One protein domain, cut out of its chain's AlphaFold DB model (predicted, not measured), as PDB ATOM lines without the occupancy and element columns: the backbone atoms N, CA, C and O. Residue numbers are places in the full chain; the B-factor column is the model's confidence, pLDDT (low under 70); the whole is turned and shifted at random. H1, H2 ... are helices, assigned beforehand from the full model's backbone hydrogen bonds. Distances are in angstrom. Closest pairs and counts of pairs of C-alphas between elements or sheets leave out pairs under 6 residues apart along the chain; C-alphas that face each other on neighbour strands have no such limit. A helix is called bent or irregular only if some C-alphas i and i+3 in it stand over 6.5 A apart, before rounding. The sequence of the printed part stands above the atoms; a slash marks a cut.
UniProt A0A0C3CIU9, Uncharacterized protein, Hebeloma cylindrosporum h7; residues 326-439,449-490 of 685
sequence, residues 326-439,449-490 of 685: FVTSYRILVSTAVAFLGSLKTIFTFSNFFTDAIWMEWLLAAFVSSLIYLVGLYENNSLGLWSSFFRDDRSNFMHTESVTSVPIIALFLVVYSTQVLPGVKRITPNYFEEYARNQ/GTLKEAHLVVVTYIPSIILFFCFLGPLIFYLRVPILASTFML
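This is residues 326 to 439 and 449 to 490 of the 685 residues of an uncharacterized protein of Hebeloma cylindrosporum h7 (UniProt A0A0C3CIU9). Four long helices run along one common axis in a loosely assembled rod, with the short helix H3 at one end. H1 and H2 make a hairpin; the longer H4 and H5 run loosely alongside H1, both apart from H2, and H4 turns sharply near residue 402. Residues 399 to 405 and 433 to 439 stick out from the body. The printed part has 156 residues with five named helices, H1 to H5 in order, and no named strand: the class is all helix. It is loose, with a radius of gyration of the C-alphas of 19.8 A and spans of 66 by 31 by 30 A.

H1, residues 329 to 350, begins with C-alpha 329 at (-12.994, -0.019, 49.323) and is 31.5 A long. H2, residues 354 to 376, is 31.0 A long; it is neither bent nor irregular, but only just: C-alphas 365 and 368 are 6.0 A apart. H3 holds residues 387 to 390. H4, residues 395 to 438, is 58.8 A long and ends with C-alpha 438 at (7.027, 44.589, 24.549). It is irregular, with C-alphas 400 and 403 7.3 A apart, and has a kink of 69 degrees near residue 402. H5, residues 449 to 487, is 49.8 A long, with a kink of 34 degrees near residue 476, and ends with C-alpha 487 at (-3.907, -11.679, 38.967). It is neither bent nor irregular, but only just: C-alphas 460 and 463 are 6.2 A apart.

H1, H4 and H5 form a bundle, helices running along one another. H1 and H4 are close but not clearly touching, the same way at a shallow tilt of 20 degrees; their closest C-alphas, of Ile 347 and Ser 417, are 6.5 A apart. H1 and H5 are also close but not clearly touching, opposite ways at a shallow tilt of 4 degrees, closest at the C-alphas of Leu 333 and Leu 475, 7.5 A. H4 and H5 are near each other, with 16 pairs of C-alphas within 10 A. H1 and H2, a helical hairpin, touch at a shallow tilt of 6 degrees, opposite ways; the closest C-alphas, of Phe 348 and Ala 357, are 5.3 A apart. H3 touches H1 at residues 329 to 330 alone, closest at the C-alphas of Ser 329 and Phe 389, 5.0 A. H2 is apart from H4 and H5. Every O i to N i+4 pair is within hydrogen-bond range in H1, against 18 of 19 in H2, 32 of 40 in H4 and 29 of 35 in H5; H3 is too short for such a pair.

The two farthest C-alphas, of Leu 383 and Asn 438, are 67.0 A apart. Residues 440 to 448 are not printed, and C-alphas 439 and 449 are 15.7 A apart across this cut. Of the links printed whole, H1 to H2 and H3 to H4 are tight, H2 to H3 is short, and no link is long. The mean pLDDT of the printed part is 74.7; 63 residues are under 70, among them residues 401 to 410 and 450 to 490.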
ATOM      1  N   PHE A 326     -19.367  -1.278  57.253       78.62
ATOM      2  CA  PHE A 326     -19.838   0.030  56.780       78.62
ATOM      3  C   PHE A 326     -18.926   0.678  55.729       78.62
ATOM      4  O   PHE A 326     -19.424   1.399  54.855       78.62
ATOM      5  N   VAL A 327     -17.611   0.430  55.786       88.88
ATOM      6  CA  VAL A 327     -16.609   1.153  54.987       88.88
ATOM      7  C   VAL A 327     -15.826   0.193  54.092       88.88
ATOM      8  O   VAL A 327     -14.741  -0.264  54.432       88.88
ATOM      9  N   THR A 328     -16.358  -0.098  52.911       90.94
ATOM     10  CA  THR A 328     -15.695  -0.953  51.913       90.94
ATOM     11  C   THR A 328     -14.815  -0.118  50.974       90.94
ATOM     12  O   THR A 328     -15.019   1.091  50.817       90.94
ATOM     13  N   SER A 329     -13.826  -0.732  50.311       89.06
ATOM     14  CA  SER A 329     -12.994  -0.019  49.323       89.06
ATOM     15  C   SER A 329     -13.820   0.525  48.153       89.06
ATOM     16  O   SER A 329     -13.518   1.605  47.647       89.06
ATOM     17  N   TYR A 330     -14.889  -0.176  47.766       91.69
ATOM     18  CA  TYR A 330     -15.865   0.311  46.794       91.69
ATOM     19  C   TYR A 330     -16.564   1.595  47.252       91.69
ATOM     20  O   TYR A 330     -16.602   2.573  46.509       91.69
ATOM     21  N   ARG A 331     -17.050   1.647  48.495       90.00
ATOM     22  CA  ARG A 331     -17.709   2.850  49.029       90.00
ATOM     23  C   ARG A 331     -16.755   4.038  49.123       90.00
ATOM     24  O   ARG A 331     -17.161   5.170  48.852       90.00
ATOM     25  N   ILE A 332     -15.481   3.785  49.437       87.81
ATOM     26  CA  ILE A 332     -14.426   4.806  49.373       87.81
ATOM     27  C   ILE A 332     -14.248   5.290  47.927       87.81
ATOM     28  O   ILE A 332     -14.288   6.496  47.702       87.81
ATOM     29  N   LEU A 333     -14.124   4.382  46.949       87.81
ATOM     30  CA  LEU A 333     -14.023   4.726  45.523       87.81
ATOM     31  C   LEU A 333     -15.188   5.622  45.081       87.81
ATOM     32  O   LEU A 333     -14.951   6.673  44.491       87.81
ATOM     33  N   VAL A 334     -16.426   5.221  45.381       89.69
ATOM     34  CA  VAL A 334     -17.641   5.968  45.015       89.69
ATOM     35  C   VAL A 334     -17.612   7.363  45.639       89.69
ATOM     36  O   VAL A 334     -17.793   8.355  44.939       89.69
ATOM     37  N   SER A 335     -17.313   7.455  46.936       87.50
ATOM     38  CA  SER A 335     -17.273   8.731  47.661       87.50
ATOM     39  C   SER A 335     -16.180   9.660  47.127       87.50
ATOM     40  O   SER A 335     -16.419  10.848  46.907       87.50
ATOM     41  N   THR A 336     -14.981   9.125  46.872       82.25
ATOM     42  CA  THR A 336     -13.870   9.882  46.282       82.25
ATOM     43  C   THR A 336     -14.195  10.333  44.864       82.25
ATOM     44  O   THR A 336     -13.907  11.479  44.526       82.25
ATOM     45  N   ALA A 337     -14.820   9.479  44.050       85.62
ATOM     46  CA  ALA A 337     -15.256   9.850  42.711       85.62
ATOM     47  C   ALA A 337     -16.255  11.011  42.778       85.62
ATOM     48  O   ALA A 337     -16.012  12.043  42.164       85.62
ATOM     49  N   VAL A 338     -17.311  10.911  43.589       85.44
ATOM     50  CA  VAL A 338     -18.310  11.985  43.741       85.44
ATOM     51  C   VAL A 338     -17.663  13.301  44.189       85.44
ATOM     52  O   VAL A 338     -17.915  14.345  43.583       85.44
ATOM     53  N   ALA A 339     -16.783  13.262  45.194       81.00
ATOM     54  CA  ALA A 339     -16.075  14.452  45.668       81.00
ATOM     55  C   ALA A 339     -15.175  15.070  44.581       81.00
ATOM     56  O   ALA A 339     -15.153  16.292  44.396       81.00
ATOM     57  N   PHE A 340     -14.452  14.228  43.840       81.00
ATOM     58  CA  PHE A 340     -13.590  14.651  42.741       81.00
ATOM     59  C   PHE A 340     -14.396  15.294  41.604       81.00
ATOM     60  O   PHE A 340     -14.055  16.384  41.147       81.00
ATOM     61  N   LEU A 341     -15.503  14.668  41.199       83.81
ATOM     62  CA  LEU A 341     -16.387  15.173  40.149       83.81
ATOM     63  C   LEU A 341     -17.033  16.510  40.530       83.81
ATOM     64  O   LEU A 341     -17.031  17.441  39.723       83.81
ATOM     65  N   GLY A 342     -17.514  16.644  41.769       83.50
ATOM     66  CA  GLY A 342     -18.056  17.908  42.274       83.50
ATOM     67  C   GLY A 342     -17.011  19.028  42.303       83.50
ATOM     68  O   GLY A 342     -17.289  20.161  41.897       83.50
ATOM     69  N   SER A 343     -15.778  18.705  42.705       80.62
ATOM     70  CA  SER A 343     -14.663  19.660  42.707       80.62
ATOM     71  C   SER A 343     -14.303  20.104  41.290       80.62
ATOM     72  O   SER A 343     -14.133  21.296  41.035       80.62
ATOM     73  N   LEU A 344     -14.242  19.163  40.347       80.75
ATOM     74  CA  LEU A 344     -13.902  19.448  38.959       80.75
ATOM     75  C   LEU A 344     -14.965  20.327  38.283       80.75
ATOM     76  O   LEU A 344     -14.615  21.326  37.653       80.75
ATOM     77  N   LYS A 345     -16.257  20.036  38.500       82.31
ATOM     78  CA  LYS A 345     -17.375  20.893  38.057       82.31
ATOM     79  C   LYS A 345     -17.211  22.321  38.574       82.31
ATOM     80  O   LYS A 345     -17.343  23.283  37.818       82.31
ATOM     81  N   THR A 346     -16.879  22.456  39.855       79.81
ATOM     82  CA  THR A 346     -16.687  23.752  40.512       79.81
ATOM     83  C   THR A 346     -15.535  24.536  39.875       79.81
ATOM     84  O   THR A 346     -15.697  25.710  39.543       79.81
ATOM     85  N   ILE A 347     -14.402  23.877  39.613       80.81
ATOM     86  CA  ILE A 347     -13.234  24.489  38.959       80.81
ATOM     87  C   ILE A 347     -13.580  24.992  37.552       80.81
ATOM     88  O   ILE A 347     -13.278  26.146  37.234       80.81
ATOM     89  N   PHE A 348     -14.236  24.173  36.721       84.12
ATOM     90  CA  PHE A 348     -14.617  24.584  35.364       84.12
ATOM     91  C   PHE A 348     -15.621  25.741  35.372       84.12
ATOM     92  O   PHE A 348     -15.462  26.702  34.614       84.12
ATOM     93  N   THR A 349     -16.592  25.695  36.287       82.62
ATOM     94  CA  THR A 349     -17.604  26.747  36.441       82.62
ATOM     95  C   THR A 349     -16.959  28.081  36.826       82.62
ATOM     96  O   THR A 349     -17.217  29.097  36.183       82.62
ATOM     97  N   PHE A 350     -16.052  28.097  37.810       82.69
ATOM     98  CA  PHE A 350     -15.351  29.327  38.214       82.69
ATOM     99  C   PHE A 350     -14.369  29.858  37.165       82.69
ATOM    100  O   PHE A 350     -14.045  31.050  37.141       82.69
ATOM    101  N   SER A 351     -13.901  28.980  36.285       82.75
ATOM    102  CA  SER A 351     -12.966  29.323  35.218       82.75
ATOM    103  C   SER A 351     -13.657  29.865  33.957       82.75
ATOM    104  O   SER A 351     -12.968  30.209  33.004       82.75
ATOM    105  N   ASN A 352     -14.989  30.019  33.968       85.94
ATOM    106  CA  ASN A 352     -15.814  30.466  32.836       85.94
ATOM    107  C   ASN A 352     -15.790  29.523  31.612       85.94
ATOM    108  O   ASN A 352     -16.126  29.948  30.507       85.94
ATOM    109  N   PHE A 353     -15.438  28.246  31.787       85.44
ATOM    110  CA  PHE A 353     -15.512  27.241  30.719       85.44
ATOM    111  C   PHE A 353     -16.865  26.536  30.747       85.44
ATOM    112  O   PHE A 353     -16.961  25.366  31.105       85.44
ATOM    113  N   PHE A 354     -17.933  27.258  30.414       86.44
ATOM    114  CA  PHE A 354     -19.294  26.726  30.534       86.44
ATOM    115  C   PHE A 354     -19.532  25.504  29.640       86.44
ATOM    116  O   PHE A 354     -20.087  24.513  30.106       86.44
ATOM    117  N   THR A 355     -19.062  25.535  28.391       88.00
ATOM    118  CA  THR A 355     -19.208  24.407  27.459       88.00
ATOM    119  C   THR A 355     -18.467  23.170  27.958       88.00
ATOM    120  O   THR A 355     -19.044  22.085  28.000       88.00
ATOM    121  N   ASP A 356     -17.223  23.331  28.415       86.31
ATOM    122  CA  ASP A 356     -16.443  22.210  28.945       86.31
ATOM    123  C   ASP A 356     -17.037  21.698  30.253       86.31
ATOM    124  O   ASP A 356     -17.096  20.493  30.464       86.31
ATOM    125  N   ALA A 357     -17.539  22.588  31.115       87.75
ATOM    126  CA  ALA A 357     -18.239  22.202  32.333       87.75
ATOM    127  C   ALA A 357     -19.460  21.324  32.021       87.75
ATOM    128  O   ALA A 357     -19.660  20.320  32.700       87.75
ATOM    129  N   ILE A 358     -20.234  21.659  30.979       89.31
ATOM    130  CA  ILE A 358     -21.395  20.873  30.535       89.31
ATOM    131  C   ILE A 358     -20.954  19.496  30.029       89.31
ATOM    132  O   ILE A 358     -21.523  18.484  30.438       89.31
ATOM    133  N   TRP A 359     -19.932  19.436  29.171       89.31
ATOM    134  CA  TRP A 359     -19.422  18.161  28.655       89.31
ATOM    135  C   TRP A 359     -18.829  17.287  29.751       89.31
ATOM    136  O   TRP A 359     -19.068  16.082  29.767       89.31
ATOM    137  N   MET A 360     -18.090  17.884  30.681       87.12
ATOM    138  CA  MET A 360     -17.507  17.178  31.816       87.12
ATOM    139  C   MET A 360     -18.584  16.709  32.785       87.12
ATOM    140  O   MET A 360     -18.508  15.582  33.264       87.12
ATOM    141  N   GLU A 361     -19.614  17.519  33.036       85.56
ATOM    142  CA  GLU A 361     -20.776  17.105  33.819       85.56
ATOM    143  C   GLU A 361     -21.483  15.924  33.148       85.56
ATOM    144  O   GLU A 361     -21.709  14.912  33.801       85.56
ATOM    145  N   TRP A 362     -21.757  15.987  31.846       91.62
ATOM    146  CA  TRP A 362     -22.394  14.885  31.130       91.62
ATOM    147  C   TRP A 362     -21.529  13.620  31.107       91.62
ATOM    148  O   TRP A 362     -21.974  12.556  31.532       91.62
ATOM    149  N   LEU A 363     -20.276  13.721  30.662       89.19
ATOM    150  CA  LEU A 363     -19.385  12.572  30.531       89.19
ATOM    151  C   LEU A 363     -19.126  11.931  31.895       89.19
ATOM    152  O   LEU A 363     -19.272  10.723  32.062       89.19
ATOM    153  N   LEU A 364     -18.753  12.729  32.891       81.88
ATOM    154  CA  LEU A 364     -18.357  12.182  34.179       81.88
ATOM    155  C   LEU A 364     -19.565  11.797  35.028       81.88
ATOM    156  O   LEU A 364     -19.597  10.697  35.579       81.88
ATOM    157  N   ALA A 365     -20.573  12.663  35.133       79.69
ATOM    158  CA  ALA A 365     -21.721  12.357  35.972       79.69
ATOM    159  C   ALA A 365     -22.612  11.288  35.350       79.69
ATOM    160  O   ALA A 365     -23.248  10.570  36.107       79.69
ATOM    161  N   ALA A 366     -22.653  11.138  34.023       86.75
ATOM    162  CA  ALA A 366     -23.475  10.113  33.394       86.75
ATOM    163  C   ALA A 366     -22.686   8.819  33.149       86.75
ATOM    164  O   ALA A 366     -23.097   7.778  33.649       86.75
ATOM    165  N   PHE A 367     -21.536   8.847  32.461       88.38
ATOM    166  CA  PHE A 367     -20.804   7.607  32.155       88.38
ATOM    167  C   PHE A 367     -20.020   7.064  33.342       88.38
ATOM    168  O   PHE A 367     -20.102   5.869  33.622       88.38
ATOM    169  N   VAL A 368     -19.249   7.899  34.046       88.81
ATOM    170  CA  VAL A 368     -18.396   7.388  35.133       88.81
ATOM    171  C   VAL A 368     -19.245   6.910  36.305       88.81
ATOM    172  O   VAL A 368     -18.980   5.829  36.826       88.81
ATOM    173  N   SER A 369     -20.303   7.636  36.675       89.81
ATOM    174  CA  SER A 369     -21.234   7.159  37.711       89.81
ATOM    175  C   SER A 369     -21.922   5.851  37.304       89.81
ATOM    176  O   SER A 369     -22.000   4.936  38.117       89.81
ATOM    177  N   SER A 370     -22.325   5.721  36.035       91.38
ATOM    178  CA  SER A 370     -22.925   4.510  35.473       91.38
ATOM    179  C   SER A 370     -21.970   3.320  35.539       91.38
ATOM    180  O   SER A 370     -22.362   2.233  35.954       91.38
ATOM    181  N   LEU A 371     -20.695   3.515  35.190       91.62
ATOM    182  CA  LEU A 371     -19.670   2.476  35.306       91.62
ATOM    183  C   LEU A 371     -19.415   2.089  36.765       91.62
ATOM    184  O   LEU A 371     -19.324   0.904  37.073       91.62
ATOM    185  N   ILE A 372     -19.333   3.069  37.670       93.38
ATOM    186  CA  ILE A 372     -19.173   2.812  39.106       93.38
ATOM    187  C   ILE A 372     -20.385   2.047  39.645       93.38
ATOM    188  O   ILE A 372     -20.202   1.082  40.380       93.38
ATOM    189  N   TYR A 373     -21.598   2.411  39.233       93.44
ATOM    190  CA  TYR A 373     -22.824   1.704  39.594       93.44
ATOM    191  C   TYR A 373     -22.803   0.252  39.105       93.44
ATOM    192  O   TYR A 373     -23.071  -0.655  39.890       93.44
ATOM    193  N   LEU A 374     -22.405   0.010  37.849       93.31
ATOM    194  CA  LEU A 374     -22.242  -1.343  37.305       93.31
ATOM    195  C   LEU A 374     -21.216  -2.163  38.097       93.31
ATOM    196  O   LEU A 374     -21.448  -3.342  38.355       93.31
ATOM    197  N   VAL A 375     -20.106  -1.548  38.518       93.12
ATOM    198  CA  VAL A 375     -19.139  -2.183  39.428       93.12
ATOM    199  C   VAL A 375     -19.787  -2.468  40.787       93.12
ATOM    200  O   VAL A 375     -19.587  -3.547  41.334       93.12
ATOM    201  N   GLY A 376     -20.610  -1.558  41.303       92.88
ATOM    202  CA  GLY A 376     -21.371  -1.728  42.541       92.88
ATOM    203  C   GLY A 376     -22.352  -2.892  42.537       92.88
ATOM    204  O   GLY A 376     -22.570  -3.495  43.581       92.88
ATOM    205  N   LEU A 377     -22.875  -3.291  41.373       91.81
ATOM    206  CA  LEU A 377     -23.731  -4.480  41.273       91.81
ATOM    207  C   LEU A 377     -23.011  -5.773  41.697       91.81
ATOM    208  O   LEU A 377     -23.660  -6.754  42.057       91.81
ATOM    209  N   TYR A 378     -21.673  -5.778  41.698       91.44
ATOM    210  CA  TYR A 378     -20.866  -6.894  42.197       91.44
ATOM    211  C   TYR A 378     -20.698  -6.894  43.728       91.44
ATOM    212  O   TYR A 378     -20.227  -7.898  44.271       91.44
ATOM    213  N   GLU A 379     -21.105  -5.833  44.442       89.19
ATOM    214  CA  GLU A 379     -21.022  -5.751  45.914       89.19
ATOM    215  C   GLU A 379     -21.816  -6.889  46.570       89.19
ATOM    216  O   GLU A 379     -21.301  -7.581  47.449       89.19
ATOM    217  N   ASN A 380     -23.014  -7.173  46.049       82.94
ATOM    218  CA  ASN A 380     -23.914  -8.198  46.585       82.94
ATOM    219  C   ASN A 380     -23.497  -9.636  46.248       82.94
ATOM    220  O   ASN A 380     -24.066 -10.584  46.786       82.94
ATOM    221  N   ASN A 381     -22.530  -9.851  45.352       80.19
ATOM    222  CA  ASN A 381     -22.086 -11.205  45.034       80.19
ATOM    223  C   ASN A 381     -20.685 -11.216  44.408       80.19
ATOM    224  O   ASN A 381     -20.478 -11.486  43.225       80.19
ATOM    225  N   SER A 382     -19.683 -10.957  45.241       72.50
ATOM    226  CA  SER A 382     -18.267 -10.967  44.858       72.50
ATOM    227  C   SER A 382     -17.707 -12.388  44.706       72.50
ATOM    228  O   SER A 382     -16.722 -12.759  45.351       72.50
ATOM    229  N   LEU A 383     -18.340 -13.223  43.876       67.50
ATOM    230  CA  LEU A 383     -17.953 -14.610  43.602       67.50
ATOM    231  C   LEU A 383     -16.552 -14.694  42.961       67.50
ATOM    232  O   LEU A 383     -16.383 -14.859  41.759       67.50
ATOM    233  N   GLY A 384     -15.519 -14.553  43.792       69.94
ATOM    234  CA  GLY A 384     -14.099 -14.621  43.447       69.94
ATOM    235  C   GLY A 384     -13.507 -13.349  42.832       69.94
ATOM    236  O   GLY A 384     -12.311 -13.109  42.996       69.94
ATOM    237  N   LEU A 385     -14.308 -12.511  42.170       75.44
ATOM    238  CA  LEU A 385     -13.841 -11.249  41.596       75.44
ATOM    239  C   LEU A 385     -13.864 -10.146  42.661       75.44
ATOM    240  O   LEU A 385     -14.916  -9.656  43.055       75.44
ATOM    241  N   TRP A 386     -12.670  -9.788  43.142       85.44
ATOM    242  CA  TRP A 386     -12.416  -8.666  44.057       85.44
ATOM    243  C   TRP A 386     -13.205  -8.704  45.370       85.44
ATOM    244  O   TRP A 386     -13.646  -7.670  45.869       85.44
ATOM    245  N   SER A 387     -13.324  -9.873  46.001       86.56
ATOM    246  CA  SER A 387     -13.948  -9.970  47.327       86.56
ATOM    247  C   SER A 387     -13.317  -9.006  48.342       86.56
ATOM    248  O   SER A 387     -14.031  -8.411  49.137       86.56
ATOM    249  N   SER A 388     -12.004  -8.764  48.263       87.94
ATOM    250  CA  SER A 388     -11.297  -7.801  49.123       87.94
ATOM    251  C   SER A 388     -11.680  -6.333  48.890       87.94
ATOM    252  O   SER A 388     -11.365  -5.467  49.702       87.94
ATOM    253  N   PHE A 389     -12.280  -6.020  47.742       90.06
ATOM    254  CA  PHE A 389     -12.706  -4.669  47.386       90.06
ATOM    255  C   PHE A 389     -14.098  -4.350  47.945       90.06
ATOM    256  O   PHE A 389     -14.340  -3.236  48.410       90.06
ATOM    257  N   PHE A 390     -14.985  -5.348  47.943       90.12
ATOM    258  CA  PHE A 390     -16.367  -5.208  48.402       90.12
ATOM    259  C   PHE A 390     -16.591  -5.651  49.847       90.12
ATOM    260  O   PHE A 390     -17.475  -5.115  50.497       90.12
ATOM    261  N   ARG A 391     -15.822  -6.617  50.360       87.62
ATOM    262  CA  ARG A 391     -16.105  -7.264  51.650       87.62
ATOM    263  C   ARG A 391     -15.165  -6.849  52.775       87.62
ATOM    264  O   ARG A 391     -15.573  -6.876  53.930       87.62
ATOM    265  N   ASP A 392     -13.919  -6.499  52.462       89.12
ATOM    266  CA  ASP A 392     -12.968  -6.112  53.504       89.12
ATOM    267  C   ASP A 392     -13.388  -4.765  54.094       89.12
ATOM    268  O   ASP A 392     -13.354  -3.739  53.405       89.12
ATOM    269  N   ASP A 393     -13.736  -4.767  55.379       90.25
ATOM    270  CA  ASP A 393     -13.953  -3.537  56.122       90.25
ATOM    271  C   ASP A 393     -12.631  -2.761  56.250       90.25
ATOM    272  O   ASP A 393     -11.612  -3.247  56.757       90.25
ATOM    273  N   ARG A 394     -12.641  -1.531  55.741       87.81
ATOM    274  CA  ARG A 394     -11.524  -0.584  55.759       87.81
ATOM    275  C   ARG A 394     -11.673   0.453  56.871       87.81
ATOM    276  O   ARG A 394     -10.860   1.378  56.921       87.81
ATOM    277  N   SER A 395     -12.636   0.307  57.781       86.62
ATOM    278  CA  SER A 395     -12.804   1.184  58.951       86.62
ATOM    279  C   SER A 395     -11.493   1.380  59.729       86.62
ATOM    280  O   SER A 395     -11.069   2.510  59.970       86.62
ATOM    281  N   ASN A 396     -10.766   0.292  60.010       83.56
ATOM    282  CA  ASN A 396      -9.473   0.327  60.698       83.56
ATOM    283  C   ASN A 396      -8.433   1.188  59.968       83.56
ATOM    284  O   ASN A 396      -7.674   1.914  60.611       83.56
ATOM    285  N   PHE A 397      -8.421   1.143  58.633       78.25
ATOM    286  CA  PHE A 397      -7.534   1.968  57.811       78.25
ATOM    287  C   PHE A 397      -7.917   3.451  57.889       78.25
ATOM    288  O   PHE A 397      -7.038   4.305  58.009       78.25
ATOM    289  N   MET A 398      -9.217   3.766  57.904       71.81
ATOM    290  CA  MET A 398      -9.671   5.145  58.102       71.81
ATOM    291  C   MET A 398      -9.204   5.698  59.450       71.81
ATOM    292  O   MET A 398      -8.682   6.809  59.506       71.81
ATOM    293  N   HIS A 399      -9.301   4.897  60.514       76.25
ATOM    294  CA  HIS A 399      -8.891   5.312  61.855       76.25
ATOM    295  C   HIS A 399      -7.376   5.487  62.021       76.25
ATOM    296  O   HIS A 399      -6.961   6.322  62.823       76.25
ATOM    297  N   THR A 400      -6.546   4.734  61.288       71.75
ATOM    298  CA  THR A 400      -5.080   4.800  61.443       71.75
ATOM    299  C   THR A 400      -4.368   5.704  60.436       71.75
ATOM    300  O   THR A 400      -3.364   6.303  60.815       71.75
ATOM    301  N   GLU A 401      -4.869   5.866  59.202       61.41
ATOM    302  CA  GLU A 401      -4.180   6.662  58.164       61.41
ATOM    303  C   GLU A 401      -5.049   7.715  57.440       61.41
ATOM    304  O   GLU A 401      -4.493   8.627  56.820       61.41
ATOM    305  N   SER A 402      -6.390   7.663  57.512       52.81
ATOM    306  CA  SER A 402      -7.250   8.562  56.709       52.81
ATOM    307  C   SER A 402      -7.813   9.800  57.423       52.81
ATOM    308  O   SER A 402      -8.117  10.782  56.739       52.81
ATOM    309  N   VAL A 403      -7.862   9.830  58.766       53.81
ATOM    310  CA  VAL A 403      -8.308  11.024  59.528       53.81
ATOM    311  C   VAL A 403      -7.505  12.278  59.154       53.81
ATOM    312  O   VAL A 403      -8.026  13.388  59.212       53.81
ATOM    313  N   THR A 404      -6.256  12.124  58.717       54.69
ATOM    314  CA  THR A 404      -5.430  13.239  58.244       54.69
ATOM    315  C   THR A 404      -5.510  13.431  56.731       54.69
ATOM    316  O   THR A 404      -5.692  14.559  56.282       54.69
ATOM    317  N   SER A 405      -5.408  12.379  55.916       61.66
ATOM    318  CA  SER A 405      -5.230  12.547  54.465       61.66
ATOM    319  C   SER A 405      -6.471  13.070  53.737       61.66
ATOM    320  O   SER A 405      -6.333  13.964  52.906       61.66
ATOM    321  N   VAL A 406      -7.681  12.606  54.060       61.84
ATOM    322  CA  VAL A 406      -8.912  13.039  53.365       61.84
ATOM    323  C   VAL A 406      -9.213  14.534  53.561       61.84
ATOM    324  O   VAL A 406      -9.375  15.233  52.557       61.84
ATOM    325  N   PRO A 407      -9.239  15.084  54.794       60.97
ATOM    326  CA  PRO A 407      -9.448  16.516  54.983       60.97
ATOM    327  C   PRO A 407      -8.268  17.347  54.481       60.97
ATOM    328  O   PRO A 407      -8.498  18.445  53.992       60.97
ATOM    329  N   ILE A 408      -7.026  16.845  54.526       66.06
ATOM    330  CA  ILE A 408      -5.874  17.550  53.936       66.06
ATOM    331  C   ILE A 408      -6.023  17.647  52.418       66.06
ATOM    332  O   ILE A 408      -5.768  18.703  51.853       66.06
ATOM    333  N   ILE A 409      -6.467  16.580  51.757       69.25
ATOM    334  CA  ILE A 409      -6.692  16.556  50.311       69.25
ATOM    335  C   ILE A 409      -7.866  17.473  49.931       69.25
ATOM    336  O   ILE A 409      -7.747  18.261  48.993       69.25
ATOM    337  N   ALA A 410      -8.970  17.434  50.681       68.38
ATOM    338  CA  ALA A 410     -10.106  18.333  50.475       68.38
ATOM    339  C   ALA A 410      -9.723  19.803  50.726       68.38
ATOM    340  O   ALA A 410     -10.029  20.672  49.911       68.38
ATOM    341  N   LEU A 411      -8.985  20.083  51.802       73.31
ATOM    342  CA  LEU A 411      -8.450  21.409  52.102       73.31
ATOM    343  C   LEU A 411      -7.482  21.865  51.009       73.31
ATOM    344  O   LEU A 411      -7.544  23.015  50.594       73.31
ATOM    345  N   PHE A 412      -6.631  20.974  50.499       74.25
ATOM    346  CA  PHE A 412      -5.719  21.286  49.405       74.25
ATOM    347  C   PHE A 412      -6.484  21.644  48.129       74.25
ATOM    348  O   PHE A 412      -6.139  22.630  47.491       74.25
ATOM    349  N   LEU A 413      -7.563  20.930  47.792       69.44
ATOM    350  CA  LEU A 413      -8.438  21.279  46.667       69.44
ATOM    351  C   LEU A 413      -9.142  22.627  46.854       69.44
ATOM    352  O   LEU A 413      -9.209  23.423  45.915       69.44
ATOM    353  N   VAL A 414      -9.648  22.910  48.056       73.06
ATOM    354  CA  VAL A 414     -10.284  24.199  48.376       73.06
ATOM    355  C   VAL A 414      -9.257  25.327  48.307       73.06
ATOM    356  O   VAL A 414      -9.507  26.350  47.677       73.06
ATOM    357  N   VAL A 415      -8.069  25.151  48.884       74.44
ATOM    358  CA  VAL A 415      -6.990  26.151  48.834       74.44
ATOM    359  C   VAL A 415      -6.513  26.352  47.398       74.44
ATOM    360  O   VAL A 415      -6.369  27.486  46.950       74.44
ATOM    361  N   TYR A 416      -6.326  25.273  46.642       74.50
ATOM    362  CA  TYR A 416      -5.917  25.340  45.246       74.50
ATOM    363  C   TYR A 416      -6.948  26.099  44.396       74.50
ATOM    364  O   TYR A 416      -6.596  27.044  43.686       74.50
ATOM    365  N   SER A 417      -8.230  25.748  44.523       68.62
ATOM    366  CA  SER A 417      -9.320  26.387  43.773       68.62
ATOM    367  C   SER A 417      -9.555  27.848  44.165       68.62
ATOM    368  O   SER A 417      -9.814  28.675  43.292       68.62
ATOM    369  N   THR A 418      -9.422  28.199  45.446       70.62
ATOM    370  CA  THR A 418      -9.672  29.569  45.927       70.62
ATOM    371  C   THR A 418      -8.474  30.504  45.777       70.62
ATOM    372  O   THR A 418      -8.677  31.706  45.629       70.62
ATOM    373  N   GLN A 419      -7.236  29.999  45.803       77.94
ATOM    374  CA  GLN A 419      -6.036  30.851  45.809       77.94
ATOM    375  C   GLN A 419      -5.307  30.856  44.464       77.94
ATOM    376  O   GLN A 419      -4.963  31.920  43.944       77.94
ATOM    377  N   VAL A 420      -5.072  29.681  43.876       72.12
ATOM    378  CA  VAL A 420      -4.212  29.563  42.689       72.12
ATOM    379  C   VAL A 420      -4.950  30.041  41.443       72.12
ATOM    380  O   VAL A 420      -4.425  30.862  40.694       72.12
ATOM    381  N   LEU A 421      -6.195  29.604  41.261       67.62
ATOM    382  CA  LEU A 421      -7.007  29.950  40.090       67.62
ATOM    383  C   LEU A 421      -7.277  31.462  39.957       67.62
ATOM    384  O   LEU A 421      -7.016  32.021  38.887       67.62
ATOM    385  N   PRO A 422      -7.716  32.182  41.011       72.19
ATOM    386  CA  PRO A 422      -7.888  33.631  40.921       72.19
ATOM    387  C   PRO A 422      -6.565  34.385  40.756       72.19
ATOM    388  O   PRO A 422      -6.527  35.391  40.045       72.19
ATOM    389  N   GLY A 423      -5.480  33.907  41.378       74.56
ATOM    390  CA  GLY A 423      -4.142  34.483  41.223       74.56
ATOM    391  C   GLY A 423      -3.660  34.412  39.776       74.56
ATOM    392  O   GLY A 423      -3.279  35.428  39.194       74.56
ATOM    393  N   VAL A 424      -3.791  33.242  39.155       68.25
ATOM    394  CA  VAL A 424      -3.529  33.041  37.728       68.25
ATOM    395  C   VAL A 424      -4.388  33.982  36.881       68.25
ATOM    396  O   VAL A 424      -3.854  34.710  36.042       68.25
ATOM    397  N   LYS A 425      -5.698  34.058  37.143       68.69
ATOM    398  CA  LYS A 425      -6.615  34.942  36.404       68.69
ATOM    399  C   LYS A 425      -6.247  36.426  36.526       68.69
ATOM    400  O   LYS A 425      -6.442  37.164  35.567       68.69
ATOM    401  N   ARG A 426      -5.699  36.870  37.664       76.50
ATOM    402  CA  ARG A 426      -5.219  38.254  37.853       76.50
ATOM    403  C   ARG A 426      -3.899  38.536  37.136       76.50
ATOM    404  O   ARG A 426      -3.726  39.640  36.631       76.50
ATOM    405  N   ILE A 427      -2.978  37.574  37.094       76.56
ATOM    406  CA  ILE A 427      -1.643  37.767  36.498       76.56
ATOM    407  C   ILE A 427      -1.705  37.700  34.965       76.56
ATOM    408  O   ILE A 427      -1.051  38.489  34.287       76.56
ATOM    409  N   THR A 428      -2.528  36.801  34.418       70.38
ATOM    410  CA  THR A 428      -2.612  36.533  32.970       70.38
ATOM    411  C   THR A 428      -2.891  37.774  32.099       70.38
ATOM    412  O   THR A 428      -2.159  37.962  31.127       70.38
ATOM    413  N   PRO A 429      -3.885  38.644  32.385       68.75
ATOM    414  CA  PRO A 429      -4.176  39.787  31.516       68.75
ATOM    415  C   PRO A 429      -3.034  40.809  31.490       68.75
ATOM    416  O   PRO A 429      -2.697  41.303  30.418       68.75
ATOM    417  N   ASN A 430      -2.383  41.056  32.631       74.94
ATOM    418  CA  ASN A 430      -1.273  42.006  32.714       74.94
ATOM    419  C   ASN A 430      -0.036  41.486  31.980       74.94
ATOM    420  O   ASN A 430       0.570  42.227  31.215       74.94
ATOM    421  N   TYR A 431       0.291  40.200  32.144       70.00
ATOM    422  CA  TYR A 431       1.406  39.585  31.421       70.00
ATOM    423  C   TYR A 431       1.162  39.562  29.912       70.00
ATOM    424  O   TYR A 431       2.093  39.773  29.141       70.00
ATOM    425  N   PHE A 432      -0.079  39.332  29.474       63.16
ATOM    426  CA  PHE A 432      -0.410  39.307  28.051       63.16
ATOM    427  C   PHE A 432      -0.396  40.707  27.436       63.16
ATOM    428  O   PHE A 432       0.119  40.873  26.333       63.16
ATOM    429  N   GLU A 433      -0.913  41.722  28.135       70.69
ATOM    430  CA  GLU A 433      -0.790  43.112  27.688       70.69
ATOM    431  C   GLU A 433       0.665  43.567  27.652       70.69
ATOM    432  O   GLU A 433       1.070  44.209  26.688       70.69
ATOM    433  N   GLU A 434       1.460  43.231  28.665       77.56
ATOM    434  CA  GLU A 434       2.868  43.615  28.737       77.56
ATOM    435  C   GLU A 434       3.708  42.882  27.684       77.56
ATOM    436  O   GLU A 434       4.512  43.505  26.994       77.56
ATOM    437  N   TYR A 435       3.459  41.590  27.460       67.75
ATOM    438  CA  TYR A 435       4.087  40.829  26.380       67.75
ATOM    439  C   TYR A 435       3.672  41.354  24.999       67.75
ATOM    440  O   TYR A 435       4.529  41.555  24.144       67.75
ATOM    441  N   ALA A 436       2.387  41.663  24.786       67.50
ATOM    442  CA  ALA A 436       1.906  42.266  23.541       67.50
ATOM    443  C   ALA A 436       2.460  43.680  23.304       67.50
ATOM    444  O   ALA A 436       2.583  44.099  22.156       67.50
ATOM    445  N   ARG A 437       2.784  44.415  24.374       75.44
ATOM    446  CA  ARG A 437       3.362  45.765  24.313       75.44
ATOM    447  C   ARG A 437       4.878  45.739  24.088       75.44
ATOM    448  O   ARG A 437       5.397  46.645  23.447       75.44
ATOM    449  N   ASN A 438       5.565  44.707  24.585       77.56
ATOM    450  CA  ASN A 438       7.027  44.589  24.549       77.56
ATOM    451  C   ASN A 438       7.560  43.710  23.401       77.56
ATOM    452  O   ASN A 438       8.760  43.733  23.124       77.56
ATOM    453  N   GLN A 439       6.708  42.942  22.718       60.81
ATOM    454  CA  GLN A 439       7.093  42.208  21.512       60.81
ATOM    455  C   GLN A 439       7.145  43.160  20.306       60.81
ATOM    456  O   GLN A 439       6.130  43.709  19.878       60.81
ATOM    457  N   GLY A 449      -4.913  34.708  18.098       70.25
ATOM    458  CA  GLY A 449      -5.826  33.688  18.621       70.25
ATOM    459  C   GLY A 449      -5.087  32.454  19.146       70.25
ATOM    460  O   GLY A 449      -5.306  32.045  20.281       70.25
ATOM    461  N   THR A 450      -4.119  31.947  18.383       68.69
ATOM    462  CA  THR A 450      -3.402  30.693  18.674       68.69
ATOM    463  C   THR A 450      -2.605  30.754  19.979       68.69
ATOM    464  O   THR A 450      -2.595  29.804  20.757       68.69
ATOM    465  N   LEU A 451      -1.972  31.897  20.270       69.31
ATOM    466  CA  LEU A 451      -1.197  32.078  21.504       69.31
ATOM    467  C   LEU A 451      -2.103  32.161  22.744       69.31
ATOM    468  O   LEU A 451      -1.748  31.650  23.807       69.31
ATOM    469  N   LYS A 452      -3.287  32.779  22.611       67.38
ATOM    470  CA  LYS A 452      -4.293  32.826  23.684       67.38
ATOM    471  C   LYS A 452      -4.820  31.430  24.003       67.38
ATOM    472  O   LYS A 452      -4.923  31.088  25.178       67.38
ATOM    473  N   GLU A 453      -5.100  30.631  22.978       67.88
ATOM    474  CA  GLU A 453      -5.569  29.253  23.140       67.88
ATOM    475  C   GLU A 453      -4.491  28.352  23.758       67.88
ATOM    476  O   GLU A 453      -4.765  27.663  24.740       67.88
ATOM    477  N   ALA A 454      -3.241  28.423  23.287       68.19
ATOM    478  CA  ALA A 454      -2.140  27.629  23.841       68.19
ATOM    479  C   ALA A 454      -1.879  27.937  25.327       68.19
ATOM    480  O   ALA A 454      -1.683  27.027  26.137       68.19
ATOM    481  N   HIS A 455      -1.926  29.213  25.717       66.94
ATOM    482  CA  HIS A 455      -1.722  29.609  27.111       66.94
ATOM    483  C   HIS A 455      -2.883  29.156  28.013       66.94
ATOM    484  O   HIS A 455      -2.660  28.736  29.150       66.94
ATOM    485  N   LEU A 456      -4.115  29.193  27.499       64.50
ATOM    486  CA  LEU A 456      -5.304  28.696  28.194       64.50
ATOM    487  C   LEU A 456      -5.223  27.181  28.435       64.50
ATOM    488  O   LEU A 456      -5.526  26.720  29.539       64.50
ATOM    489  N   VAL A 457      -4.738  26.428  27.440       66.25
ATOM    490  CA  VAL A 457      -4.499  24.983  27.544       66.25
ATOM    491  C   VAL A 457      -3.448  24.676  28.615       66.25
ATOM    492  O   VAL A 457      -3.708  23.908  29.543       66.25
ATOM    493  N   VAL A 458      -2.282  25.318  28.540       69.94
ATOM    494  CA  VAL A 458      -1.150  25.041  29.441       69.94
ATOM    495  C   VAL A 458      -1.476  25.405  30.888       69.94
ATOM    496  O   VAL A 458      -1.187  24.636  31.801       69.94
ATOM    497  N   VAL A 459      -2.093  26.561  31.116       64.25
ATOM    498  CA  VAL A 459      -2.295  27.070  32.475       64.25
ATOM    499  C   VAL A 459      -3.510  26.446  33.162       64.25
ATOM    500  O   VAL A 459      -3.487  26.272  34.379       64.25
ATOM    501  N   THR A 460      -4.547  26.073  32.411       62.34
ATOM    502  CA  THR A 460      -5.793  25.556  33.003       62.34
ATOM    503  C   THR A 460      -5.847  24.028  33.017       62.34
ATOM    504  O   THR A 460      -6.222  23.425  34.027       62.34
ATOM    505  N   TYR A 461      -5.454  23.372  31.920       64.75
ATOM    506  CA  TYR A 461      -5.603  21.921  31.802       64.75
ATOM    507  C   TYR A 461      -4.454  21.165  32.453       64.75
ATOM    508  O   TYR A 461      -4.722  20.167  33.112       64.75
ATOM    509  N   ILE A 462      -3.200  21.627  32.355       68.69
ATOM    510  CA  ILE A 462      -2.065  20.896  32.952       68.69
ATOM    511  C   ILE A 462      -2.240  20.721  34.464       68.69
ATOM    512  O   ILE A 462      -2.099  19.593  34.935       68.69
ATOM    513  N   PRO A 463      -2.621  21.744  35.251       66.25
ATOM    514  CA  PRO A 463      -2.834  21.530  36.675       66.25
ATOM    515  C   PRO A 463      -4.067  20.678  36.987       66.25
ATOM    516  O   PRO A 463      -4.033  19.901  37.934       66.25
ATOM    517  N   SER A 464      -5.123  20.765  36.174       63.25
ATOM    518  CA  SER A 464      -6.311  19.907  36.301       63.25
ATOM    519  C   SER A 464      -5.981  18.440  36.009       63.25
ATOM    520  O   SER A 464      -6.446  17.551  36.716       63.25
ATOM    521  N   ILE A 465      -5.124  18.181  35.019       64.25
ATOM    522  CA  ILE A 465      -4.591  16.861  34.673       64.25
ATOM    523  C   ILE A 465      -3.659  16.358  35.780       64.25
ATOM    524  O   ILE A 465      -3.778  15.213  36.204       64.25
ATOM    525  N   ILE A 466      -2.769  17.205  36.304       68.00
ATOM    526  CA  ILE A 466      -1.902  16.852  37.436       68.00
ATOM    527  C   ILE A 466      -2.752  16.505  38.657       68.00
ATOM    528  O   ILE A 466      -2.513  15.476  39.272       68.00
ATOM    529  N   LEU A 467      -3.779  17.298  38.975       63.28
ATOM    530  CA  LEU A 467      -4.726  16.974  40.040       63.28
ATOM    531  C   LEU A 467      -5.439  15.654  39.742       63.28
ATOM    532  O   LEU A 467      -5.433  14.771  40.590       63.28
ATOM    533  N   PHE A 468      -5.964  15.455  38.535       65.31
ATOM    534  CA  PHE A 468      -6.573  14.188  38.131       65.31
ATOM    535  C   PHE A 468      -5.633  13.000  38.370       65.31
ATOM    536  O   PHE A 468      -6.041  12.036  39.003       65.31
ATOM    537  N   PHE A 469      -4.361  13.073  37.974       62.06
ATOM    538  CA  PHE A 469      -3.387  12.003  38.217       62.06
ATOM    539  C   PHE A 469      -2.947  11.894  39.683       62.06
ATOM    540  O   PHE A 469      -2.697  10.790  40.160       62.06
ATOM    541  N   CYS A 470      -2.894  12.991  40.435       63.25
ATOM    542  CA  CYS A 470      -2.631  12.962  41.873       63.25
ATOM    543  C   CYS A 470      -3.788  12.334  42.664       63.25
ATOM    544  O   CYS A 470      -3.543  11.771  43.727       63.25
ATOM    545  N   PHE A 471      -5.021  12.392  42.154       61.09
ATOM    546  CA  PHE A 471      -6.205  11.772  42.757       61.09
ATOM    547  C   PHE A 471      -6.429  10.339  42.271       61.09
ATOM    548  O   PHE A 471      -6.595   9.412  43.068       61.09
ATOM    549  N   LEU A 472      -6.404  10.145  40.955       59.66
ATOM    550  CA  LEU A 472      -6.635   8.861  40.318       59.66
ATOM    551  C   LEU A 472      -5.413   7.950  40.443       59.66
ATOM    552  O   LEU A 472      -5.581   6.745  40.480       59.66
ATOM    553  N   GLY A 473      -4.194   8.480  40.556       65.62
ATOM    554  CA  GLY A 473      -2.961   7.699  40.698       65.62
ATOM    555  C   GLY A 473      -2.934   6.841  41.964       65.62
ATOM    556  O   GLY A 473      -2.771   5.625  41.849       65.62
ATOM    557  N   PRO A 474      -3.158   7.409  43.165       61.09
ATOM    558  CA  PRO A 474      -3.322   6.633  44.388       61.09
ATOM    559  C   PRO A 474      -4.496   5.663  44.285       61.09
ATOM    560  O   PRO A 474      -4.342   4.505  44.644       61.09
ATOM    561  N   LEU A 475      -5.637   6.082  43.733       56.41
ATOM    562  CA  LEU A 475      -6.810   5.223  43.572       56.41
ATOM    563  C   LEU A 475      -6.547   4.031  42.631       56.41
ATOM    564  O   LEU A 475      -6.847   2.894  42.977       56.41
ATOM    565  N   ILE A 476      -5.924   4.269  41.475       62.62
ATOM    566  CA  ILE A 476      -5.467   3.255  40.519       62.62
ATOM    567  C   ILE A 476      -4.431   2.360  41.180       62.62
ATOM    568  O   ILE A 476      -4.486   1.155  40.980       62.62
ATOM    569  N   PHE A 477      -3.509   2.900  41.977       59.34
ATOM    570  CA  PHE A 477      -2.559   2.106  42.752       59.34
ATOM    571  C   PHE A 477      -3.283   1.223  43.781       59.34
ATOM    572  O   PHE A 477      -3.018   0.026  43.838       59.34
ATOM    573  N   TYR A 478      -4.253   1.759  44.521       59.19
ATOM    574  CA  TYR A 478      -5.057   1.020  45.499       59.19
ATOM    575  C   TYR A 478      -5.951  -0.041  44.858       59.19
ATOM    576  O   TYR A 478      -6.165  -1.081  45.471       59.19
ATOM    577  N   LEU A 479      -6.439   0.181  43.637       56.97
ATOM    578  CA  LEU A 479      -7.157  -0.825  42.854       56.97
ATOM    579  C   LEU A 479      -6.182  -1.848  42.257       56.97
ATOM    580  O   LEU A 479      -6.417  -3.052  42.329       56.97
ATOM    581  N   ARG A 480      -5.043  -1.404  41.717       59.97
ATOM    582  CA  ARG A 480      -4.052  -2.272  41.071       59.97
ATOM    583  C   ARG A 480      -3.267  -3.120  42.047       59.97
ATOM    584  O   ARG A 480      -2.900  -4.211  41.655       59.97
ATOM    585  N   VAL A 481      -2.990  -2.703  43.277       62.97
ATOM    586  CA  VAL A 481      -2.207  -3.533  44.210       62.97
ATOM    587  C   VAL A 481      -2.942  -4.839  44.555       62.97
ATOM    588  O   VAL A 481      -2.334  -5.892  44.393       62.97
ATOM    589  N   PRO A 482      -4.238  -4.842  44.919       53.53
ATOM    590  CA  PRO A 482      -5.025  -6.063  45.096       53.53
ATOM    591  C   PRO A 482      -5.276  -6.813  43.784       53.53
ATOM    592  O   PRO A 482      -5.231  -8.044  43.768       53.53
ATOM    593  N   ILE A 483      -5.515  -6.100  42.674       53.50
ATOM    594  CA  ILE A 483      -5.722  -6.728  41.359       53.50
ATOM    595  C   ILE A 483      -4.448  -7.429  40.911       53.50
ATOM    596  O   ILE A 483      -4.506  -8.595  40.569       53.50
ATOM    597  N   LEU A 484      -3.286  -6.784  40.964       53.88
ATOM    598  CA  LEU A 484      -1.988  -7.381  40.645       53.88
ATOM    599  C   LEU A 484      -1.643  -8.476  41.652       53.88
ATOM    600  O   LEU A 484      -1.185  -9.536  41.248       53.88
ATOM    601  N   ALA A 485      -1.928  -8.292  42.942       50.47
ATOM    602  CA  ALA A 485      -1.723  -9.343  43.937       50.47
ATOM    603  C   ALA A 485      -2.603 -10.583  43.683       50.47
ATOM    604  O   ALA A 485      -2.173 -11.692  43.988       50.47
ATOM    605  N   SER A 486      -3.799 -10.420  43.106       47.78
ATOM    606  CA  SER A 486      -4.711 -11.525  42.771       47.78
ATOM    607  C   SER A 486      -4.494 -12.103  41.364       47.78
ATOM    608  O   SER A 486      -4.621 -13.310  41.189       47.78
ATOM    609  N   THR A 487      -4.114 -11.284  40.378       48.78
ATOM    610  CA  THR A 487      -3.907 -11.679  38.967       48.78
ATOM    611  C   THR A 487      -2.481 -12.145  38.664       48.78
ATOM    612  O   THR A 487      -2.318 -13.058  37.861       48.78
ATOM    613  N   PHE A 488      -1.447 -11.608  39.328       49.50
ATOM    614  CA  PHE A 488      -0.055 -12.084  39.196       49.50
ATOM    615  C   PHE A 488       0.304 -13.234  40.149       49.50
ATOM    616  O   PHE A 488       1.462 -13.654  40.216       49.50
ATOM    617  N   MET A 489      -0.672 -13.821  40.842       43.31
ATOM    618  CA  MET A 489      -0.489 -15.123  41.486       43.31
ATOM    619  C   MET A 489      -0.564 -16.254  40.441       43.31
ATOM    620  O   MET A 489      -1.562 -16.958  40.331       43.31
ATOM    621  N   LEU A 490       0.532 -16.462  39.699       40.69
ATOM    622  CA  LEU A 490       0.804 -17.667  38.899       40.69
ATOM    623  C   LEU A 490       2.313 -18.021  38.962       40.69
ATOM    624  O   LEU A 490       3.145 -17.142  39.172       40.69
TER     625      LEU A 490